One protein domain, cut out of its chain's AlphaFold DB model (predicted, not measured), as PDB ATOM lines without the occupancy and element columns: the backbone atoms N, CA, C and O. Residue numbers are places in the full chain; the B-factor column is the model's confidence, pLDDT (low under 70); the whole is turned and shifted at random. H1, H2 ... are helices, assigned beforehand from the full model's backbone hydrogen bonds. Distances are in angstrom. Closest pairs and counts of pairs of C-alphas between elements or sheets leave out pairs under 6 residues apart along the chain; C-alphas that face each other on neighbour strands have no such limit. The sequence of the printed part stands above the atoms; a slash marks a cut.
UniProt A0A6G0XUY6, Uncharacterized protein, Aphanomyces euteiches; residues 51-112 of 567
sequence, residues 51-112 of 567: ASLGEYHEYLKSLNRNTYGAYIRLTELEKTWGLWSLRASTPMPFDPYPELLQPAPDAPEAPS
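What this domain is: This is residues 51 to 112 of the 567 residues of an uncharacterized protein of Aphanomyces euteiches (UniProt A0A6G0XUY6). With little regular structure, the domain is a narrow V of two helices, H1 and H3, with short H2 near the corner, and a long looping stretch with no named element, residues 82 to 112, that runs on from H3 and folds back, its C-alphas 4 to 19 A from the mean of all C-alphas. The printed part has 62 residues with three named helices, H1, H2 and H3, and no named strand; it is all helix by class, though named elements hold only 24 residues. It is compact, with a radius of gyration of the C-alphas of 11.7 A and spans of 36 by 24 by 16 A.

Where its parts are: H1, residues 53 to 63, begins at C-alpha 53 (45.741, -63.469, 77.376) and is 15.4 A long. H2 is residues 67 to 71. H3, residues 74 to 81, is 10.0 A long and ends at C-alpha 81 (33.100, -67.388, 72.804).

How they stand to each other: H1 and H3 only just touch, with 3 pairs of C-alphas within 8 A, the closest those of Leu 63 and Thr 75, 6.5 A apart. They run opposite ways at a shallow tilt of 34 degrees, only just short of steep. H2 is close to but not clearly touching H3; their closest C-alphas, Gly 69 and Thr 75, are 7.1 A apart. Every O i to N i+4 pair is within hydrogen-bond range in H1 and H2, and 3 of 4 in H3.

The domain as a whole: The C-alphas farthest apart, Thr 67 and Asp 106, are 36.0 A apart. The printed part has no cut, and both links between helices are tight. Confidence is low, with pLDDT under 70, at 14 residues, among them 103 to 110.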
ATOM      1  N   ALA A  51      40.787 -59.146  79.665       65.88
ATOM      2  CA  ALA A  51      41.658 -58.010  79.270       65.88
ATOM      3  C   ALA A  51      42.994 -58.462  78.689       65.88
ATOM      4  O   ALA A  51      43.517 -57.838  77.768       65.88
ATOM      5  N   SER A  52      43.584 -59.511  79.258       71.31
ATOM      6  CA  SER A  52      44.860 -60.043  78.799       71.31
ATOM      7  C   SER A  52      44.775 -61.541  78.549       71.31
ATOM      8  O   SER A  52      44.041 -62.269  79.220       71.31
ATOM      9  N   LEU A  53      45.593 -62.029  77.611       68.56
ATOM     10  CA  LEU A  53      45.741 -63.469  77.376       68.56
ATOM     11  C   LEU A  53      46.145 -64.212  78.660       68.56
ATOM     12  O   LEU A  53      45.707 -65.338  78.868       68.56
ATOM     13  N   GLY A  54      46.932 -63.578  79.537       74.75
ATOM     14  CA  GLY A  54      47.318 -64.140  80.831       74.75
ATOM     15  C   GLY A  54      46.148 -64.262  81.812       74.75
ATOM     16  O   GLY A  54      45.961 -65.321  82.406       74.75
ATOM     17  N   GLU A  55      45.331 -63.216  81.958       76.75
ATOM     18  CA  GLU A  55      44.140 -63.255  82.823       76.75
ATOM     19  C   GLU A  55      43.093 -64.241  82.306       76.75
ATOM     20  O   GLU A  55      42.533 -64.998  83.101       76.75
ATOM     21  N   TYR A  56      42.903 -64.308  80.986       79.00
ATOM     22  CA  TYR A  56      42.010 -65.284  80.364       79.00
ATOM     23  C   TYR A  56      42.509 -66.711  80.545       79.00
ATOM     24  O   TYR A  56      41.735 -67.599  80.891       79.00
ATOM     25  N   HIS A  57      43.817 -66.937  80.433       80.00
ATOM     26  CA  HIS A  57      44.424 -68.238  80.709       80.00
ATOM     27  C   HIS A  57      44.225 -68.688  82.162       80.00
ATOM     28  O   HIS A  57      43.862 -69.840  82.405       80.00
ATOM     29  N   GLU A  58      44.427 -67.798  83.137       82.56
ATOM     30  CA  GLU A  58      44.181 -68.103  84.555       82.56
ATOM     31  C   GLU A  58      42.691 -68.312  84.860       82.56
ATOM     32  O   GLU A  58      42.332 -69.183  85.657       82.56
ATOM     33  N   TYR A  59      41.807 -67.575  84.187       84.50
ATOM     34  CA  TYR A  59      40.372 -67.815  84.255       84.50
ATOM     35  C   TYR A  59      40.009 -69.211  83.737       84.50
ATOM     36  O   TYR A  59      39.391 -69.979  84.480       84.50
ATOM     37  N   LEU A  60      40.451 -69.582  82.532       83.81
ATOM     38  CA  LEU A  60      40.186 -70.901  81.945       83.81
ATOM     39  C   LEU A  60      40.741 -72.034  82.818       83.81
ATOM     40  O   LEU A  60      40.048 -73.017  83.081       83.81
ATOM     41  N   LYS A  61      41.946 -71.857  83.374       82.50
ATOM     42  CA  LYS A  61      42.509 -72.760  84.390       82.50
ATOM     43  C   LYS A  61      41.612 -72.928  85.604       82.50
ATOM     44  O   LYS A  61      41.592 -74.006  86.179       82.50
ATOM     45  N   SER A  62      40.930 -71.875  86.043       84.00
ATOM     46  CA  SER A  62      40.072 -71.937  87.229       84.00
ATOM     47  C   SER A  62      38.757 -72.681  86.976       84.00
ATOM     48  O   SER A  62      38.190 -73.235  87.919       84.00
ATOM     49  N   LEU A  63      38.289 -72.737  85.721       84.06
ATOM     50  CA  LEU A  63      37.015 -73.367  85.360       84.06
ATOM     51  C   LEU A  63      37.007 -74.877  85.606       84.06
ATOM     52  O   LEU A  63      36.002 -75.407  86.068       84.06
ATOM     53  N   ASN A  64      38.130 -75.566  85.390       76.44
ATOM     54  CA  ASN A  64      38.214 -77.022  85.574       76.44
ATOM     55  C   ASN A  64      38.024 -77.487  87.034       76.44
ATOM     56  O   ASN A  64      37.723 -78.653  87.278       76.44
ATOM     57  N   ARG A  65      38.196 -76.584  88.005       82.31
ATOM     58  CA  ARG A  65      38.003 -76.821  89.447       82.31
ATOM     59  C   ARG A  65      36.704 -76.206  89.961       82.31
ATOM     60  O   ARG A  65      36.405 -76.310  91.148       82.31
ATOM     61  N   ASN A  66      35.961 -75.526  89.095       87.62
ATOM     62  CA  ASN A  66      34.747 -74.817  89.445       87.62
ATOM     63  C   ASN A  66      33.543 -75.733  89.199       87.62
ATOM     64  O   ASN A  66      33.182 -75.982  88.053       87.62
ATOM     65  N   THR A  67      32.920 -76.232  90.269       88.31
ATOM     66  CA  THR A  67      31.763 -77.139  90.177       88.31
ATOM     67  C   THR A  67      30.590 -76.505  89.432       88.31
ATOM     68  O   THR A  67      29.993 -77.161  88.586       88.31
ATOM     69  N   TYR A  68      30.313 -75.219  89.667       89.31
ATOM     70  CA  TYR A  68      29.314 -74.461  88.911       89.31
ATOM     71  C   TYR A  68      29.666 -74.367  87.420       89.31
ATOM     72  O   TYR A  68      28.835 -74.685  86.575       89.31
ATOM     73  N   GLY A  69      30.905 -73.987  87.093       88.56
ATOM     74  CA  GLY A  69      31.375 -73.880  85.710       88.56
ATOM     75  C   GLY A  69      31.333 -75.216  84.964       88.56
ATOM     76  O   GLY A  69      30.911 -75.261  83.813       88.56
ATOM     77  N   ALA A  70      31.710 -76.310  85.628       88.88
ATOM     78  CA  ALA A  70      31.624 -77.657  85.074       88.88
ATOM     79  C   ALA A  70      30.169 -78.096  84.846       88.88
ATOM     80  O   ALA A  70      29.863 -78.655  83.793       88.88
ATOM     81  N   TYR A  71      29.281 -77.807  85.803       90.31
ATOM     82  CA  TYR A  71      27.857 -78.132  85.724       90.31
ATOM     83  C   TYR A  71      27.193 -77.481  84.503       90.31
ATOM     84  O   TYR A  71      26.599 -78.175  83.683       90.31
ATOM     85  N   ILE A  72      27.386 -76.174  84.309       92.06
ATOM     86  CA  ILE A  72      26.797 -75.457  83.168       92.06
ATOM     87  C   ILE A  72      27.615 -75.582  81.875       92.06
ATOM     88  O   ILE A  72      27.290 -74.914  80.895       92.06
ATOM     89  N   ARG A  73      28.673 -76.406  81.844       92.12
ATOM     90  CA  ARG A  73      29.530 -76.618  80.657       92.12
ATOM     91  C   ARG A  73      30.199 -75.327  80.157       92.12
ATOM     92  O   ARG A  73      30.270 -75.049  78.959       92.12
ATOM     93  N   LEU A  74      30.661 -74.496  81.093       91.50
ATOM     94  CA  LEU A  74      31.234 -73.182  80.795       91.50
ATOM     95  C   LEU A  74      32.535 -73.290  79.991       91.50
ATOM     96  O   LEU A  74      32.769 -72.478  79.107       91.50
ATOM     97  N   THR A  75      33.358 -74.312  80.242       89.31
ATOM     98  CA  THR A  75      34.587 -74.560  79.469       89.31
ATOM     99  C   THR A  75      34.280 -74.797  77.990       89.31
ATOM    100  O   THR A  75      34.952 -74.247  77.122       89.31
ATOM    101  N   GLU A  76      33.249 -75.584  77.686       90.44
ATOM    102  CA  GLU A  76      32.802 -75.831  76.319       90.44
ATOM    103  C   GLU A  76      32.266 -74.553  75.668       90.44
ATOM    104  O   GLU A  76      32.601 -74.266  74.522       90.44
ATOM    105  N   LEU A  77      31.505 -73.738  76.399       93.06
ATOM    106  CA  LEU A  77      31.030 -72.443  75.904       93.06
ATOM    107  C   LEU A  77      32.177 -71.462  75.607       93.06
ATOM    108  O   LEU A  77      32.160 -70.778  74.584       93.06
ATOM    109  N   GLU A  78      33.227 -71.436  76.429       90.75
ATOM    110  CA  GLU A  78      34.404 -70.594  76.177       90.75
ATOM    111  C   GLU A  78      35.157 -70.973  74.892       90.75
ATOM    112  O   GLU A  78      35.847 -70.122  74.321       90.75
ATOM    113  N   LYS A  79      34.993 -72.199  74.370       87.69
ATOM    114  CA  LYS A  79      35.546 -72.570  73.056       87.69
ATOM    115  C   LYS A  79      34.956 -71.737  71.925       87.69
ATOM    116  O   LYS A  79      35.687 -71.282  71.043       87.69
ATOM    117  N   THR A  80      33.642 -71.523  71.956       88.94
ATOM    118  CA  THR A  80      32.949 -70.735  70.931       88.94
ATOM    119  C   THR A  80      33.137 -69.248  71.203       88.94
ATOM    120  O   THR A  80      33.541 -68.500  70.316       88.94
ATOM    121  N   TRP A  81      32.986 -68.808  72.454       91.31
ATOM    122  CA  TRP A  81      33.100 -67.388  72.804       91.31
ATOM    123  C   TRP A  81      34.519 -66.844  72.664       91.31
ATOM    124  O   TRP A  81      34.693 -65.657  72.382       91.31
ATOM    125  N   GLY A  82      35.535 -67.681  72.870       82.94
ATOM    126  CA  GLY A  82      36.936 -67.358  72.611       82.94
ATOM    127  C   GLY A  82      37.281 -67.257  71.123       82.94
ATOM    128  O   GLY A  82      38.351 -66.740  70.778       82.94
ATOM    129  N   LEU A  83      36.368 -67.707  70.249       79.94
ATOM    130  CA  LEU A  83      36.553 -67.863  68.806       79.94
ATOM    131  C   LEU A  83      37.784 -68.718  68.487       79.94
ATOM    132  O   LEU A  83      38.569 -68.392  67.598       79.94
ATOM    133  N   TRP A  84      37.991 -69.793  69.252       79.31
ATOM    134  CA  TRP A  84      39.181 -70.639  69.126       79.31
ATOM    135  C   TRP A  84      39.217 -71.402  67.792       79.31
ATOM    136  O   TRP A  84      40.294 -71.590  67.236       79.31
ATOM    137  N   SER A  85      38.053 -71.695  67.201       72.94
ATOM    138  CA  SER A  85      37.908 -72.202  65.823       72.94
ATOM    139  C   SER A  85      38.400 -71.223  64.742       72.94
ATOM    140  O   SER A  85      38.576 -71.599  63.583       72.94
ATOM    141  N   LEU A  86      38.629 -69.956  65.096       76.75
ATOM    142  CA  LEU A  86      39.095 -68.903  64.191       76.75
ATOM    143  C   LEU A  86      40.529 -68.441  64.492       76.75
ATOM    144  O   LEU A  86      40.934 -67.400  63.969       76.75
ATOM    145  N   ARG A  87      41.285 -69.175  65.324       76.12
ATOM    146  CA  ARG A  87      42.674 -68.860  65.710       76.12
ATOM    147  C   ARG A  87      43.628 -69.956  65.232       76.12
ATOM    148  O   ARG A  87      43.581 -71.061  65.755       76.12
ATOM    149  N   ALA A  88      44.532 -69.657  64.299       56.47
ATOM    150  CA  ALA A  88      45.421 -70.678  63.728       56.47
ATOM    151  C   ALA A  88      46.528 -71.204  64.664       56.47
ATOM    152  O   ALA A  88      47.000 -72.320  64.466       56.47
ATOM    153  N   SER A  89      46.985 -70.424  65.650       62.56
ATOM    154  CA  SER A  89      48.281 -70.680  66.311       62.56
ATOM    155  C   SER A  89      48.221 -71.040  67.796       62.56
ATOM    156  O   SER A  89      49.209 -71.534  68.336       62.56
ATOM    157  N   THR A  90      47.098 -70.803  68.476       65.38
ATOM    158  CA  THR A  90      47.003 -70.982  69.933       65.38
ATOM    159  C   THR A  90      45.791 -71.847  70.276       65.38
ATOM    160  O   THR A  90      44.669 -71.349  70.175       65.38
ATOM    161  N   PRO A  91      45.979 -73.120  70.677       70.56
ATOM    162  CA  PRO A  91      44.875 -73.945  71.153       70.56
ATOM    163  C   PRO A  91      44.334 -73.390  72.473       70.56
ATOM    164  O   PRO A  91      45.054 -72.721  73.222       70.56
ATOM    165  N   MET A  92      43.073 -73.694  72.782       79.31
ATOM    166  CA  MET A  92      42.489 -73.300  74.059       79.31
ATOM    167  C   MET A  92      43.304 -73.913  75.222       79.31
ATOM    168  O   MET A  92      43.573 -75.118  75.236       79.31
ATOM    169  N   PRO A  93      43.713 -73.115  76.221       73.75
ATOM    170  CA  PRO A  93      44.379 -73.639  77.404       73.75
ATOM    171  C   PRO A  93      43.515 -74.655  78.151       73.75
ATOM    172  O   PRO A  93      42.360 -74.375  78.458       73.75
ATOM    173  N   PHE A  94      44.108 -75.798  78.515       72.69
ATOM    174  CA  PHE A  94      43.425 -76.880  79.242       72.69
ATOM    175  C   PHE A  94      42.177 -77.391  78.525       72.69
ATOM    176  O   PHE A  94      41.227 -77.812  79.182       72.69
ATOM    177  N   ASP A  95      42.196 -77.358  77.191       77.00
ATOM    178  CA  ASP A  95      41.122 -77.903  76.386       77.00
ATOM    179  C   ASP A  95      40.935 -79.403  76.691       77.00
ATOM    180  O   ASP A  95      41.838 -80.196  76.405       77.00
ATOM    181  N   PRO A  96      39.790 -79.817  77.270       67.50
ATOM    182  CA  PRO A  96      39.521 -81.228  77.523       67.50
ATOM    183  C   PRO A  96      39.236 -82.028  76.241       67.50
ATOM    184  O   PRO A  96      39.276 -83.256  76.281       67.50
ATOM    185  N   TYR A  97      38.951 -81.351  75.124       73.88
ATOM    186  CA  TYR A  97      38.584 -81.928  73.829       73.88
ATOM    187  C   TYR A  97      39.280 -81.184  72.678       73.88
ATOM    188  O   TYR A  97      38.592 -80.558  71.860       73.88
ATOM    189  N   PRO A  98      40.625 -81.181  72.616       74.81
ATOM    190  CA  PRO A  98      41.376 -80.412  71.628       74.81
ATOM    191  C   PRO A  98      41.024 -80.791  70.194       74.81
ATOM    192  O   PRO A  98      41.233 -79.980  69.309       74.81
ATOM    193  N   GLU A  99      40.486 -81.992  69.959       76.06
ATOM    194  CA  GLU A  99      40.016 -82.489  68.669       76.06
ATOM    195  C   GLU A  99      38.742 -81.794  68.152       76.06
ATOM    196  O   GLU A  99      38.482 -81.822  66.948       76.06
ATOM    197  N   LEU A 100      37.953 -81.169  69.032       72.94
ATOM    198  CA  LEU A 100      36.664 -80.556  68.701       72.94
ATOM    199  C   LEU A 100      36.809 -79.053  68.427       72.94
ATOM    200  O   LEU A 100      37.439 -78.346  69.207       72.94
ATOM    201  N   LEU A 101      36.136 -78.564  67.374       75.06
ATOM    202  CA  LEU A 101      36.189 -77.167  66.905       75.06
ATOM    203  C   LEU A 101      37.603 -76.695  66.533       75.06
ATOM    204  O   LEU A 101      38.059 -75.642  66.976       75.06
ATOM    205  N   GLN A 102      38.283 -77.478  65.692       70.94
ATOM    206  CA  GLN A 102      39.607 -77.130  65.177       70.94
ATOM    207  C   GLN A 102      39.620 -75.787  64.440       70.94
ATOM    208  O   GLN A 102      38.632 -75.447  63.776       70.94
ATOM    209  N   PRO A 103      40.752 -75.062  64.480       69.25
ATOM    210  CA  PRO A 103      40.958 -73.907  63.630       69.25
ATOM    211  C   PRO A 103      40.802 -74.264  62.153       69.25
ATOM    212  O   PRO A 103      41.257 -75.323  61.712       69.25
ATOM    213  N   ALA A 104      40.220 -73.361  61.365       66.88
ATOM    214  CA  ALA A 104      40.331 -73.468  59.915       66.88
ATOM    215  C   ALA A 104      41.823 -73.423  59.500       66.88
ATOM    216  O   ALA A 104      42.579 -72.651  60.095       66.88
ATOM    217  N   PRO A 105      42.262 -74.194  58.481       64.12
ATOM    218  CA  PRO A 105      43.664 -74.228  58.041       64.12
ATOM    219  C   PRO A 105      44.250 -72.847  57.702       64.12
ATOM    220  O   PRO A 105      45.433 -72.617  57.925       64.12
ATOM    221  N   ASP A 106      43.398 -71.927  57.236       67.69
ATOM    222  CA  ASP A 106      43.746 -70.552  56.853       67.69
ATOM    223  C   ASP A 106      43.251 -69.508  57.873       67.69
ATOM    224  O   ASP A 106      43.024 -68.341  57.538       67.69
ATOM    225  N   ALA A 107      43.004 -69.915  59.123       65.38
ATOM    226  CA  ALA A 107      42.529 -68.993  60.144       65.38
ATOM    227  C   ALA A 107      43.575 -67.885  60.402       65.38
ATOM    228  O   ALA A 107      44.771 -68.155  60.514       65.38
ATOM    229  N   PRO A 108      43.163 -66.617  60.523       66.31
ATOM    230  CA  PRO A 108      44.079 -65.551  60.901       66.31
ATOM    231  C   PRO A 108      44.569 -65.727  62.344       66.31
ATOM    232  O   PRO A 108      43.994 -66.466  63.146       66.31
ATOM    233  N   GLU A 109      45.638 -65.009  62.685       63.22
ATOM    234  CA  GLU A 109      46.301 -65.124  63.988       63.22
ATOM    235  C   GLU A 109      45.374 -64.741  65.157       63.22
ATOM    236  O   GLU A 109      45.421 -65.366  66.217       63.22
ATOM    237  N   ALA A 110      44.462 -63.782  64.943       69.06
ATOM    238  CA  ALA A 110      43.424 -63.419  65.903       69.06
ATOM    239  C   ALA A 110      42.073 -63.081  65.229       69.06
ATOM    240  O   ALA A 110      42.034 -62.540  64.116       69.06
ATOM    241  N   PRO A 111      40.934 -63.382  65.882       75.75
ATOM    242  CA  PRO A 111      39.627 -62.858  65.493       75.75
ATOM    243  C   PRO A 111      39.574 -61.333  65.672       75.75
ATOM    244  O   PRO A 111      40.296 -60.771  66.494       75.75
ATOM    245  N   SER A 112      38.696 -60.650  64.928       87.38
ATOM    246  CA  SER A 112      38.486 -59.214  65.138       87.38
ATOM    247  C   SER A 112      37.866 -58.952  66.515       87.38
ATOM    248  O   SER A 112      37.060 -59.742  67.016       87.38
TER     249      SER A 112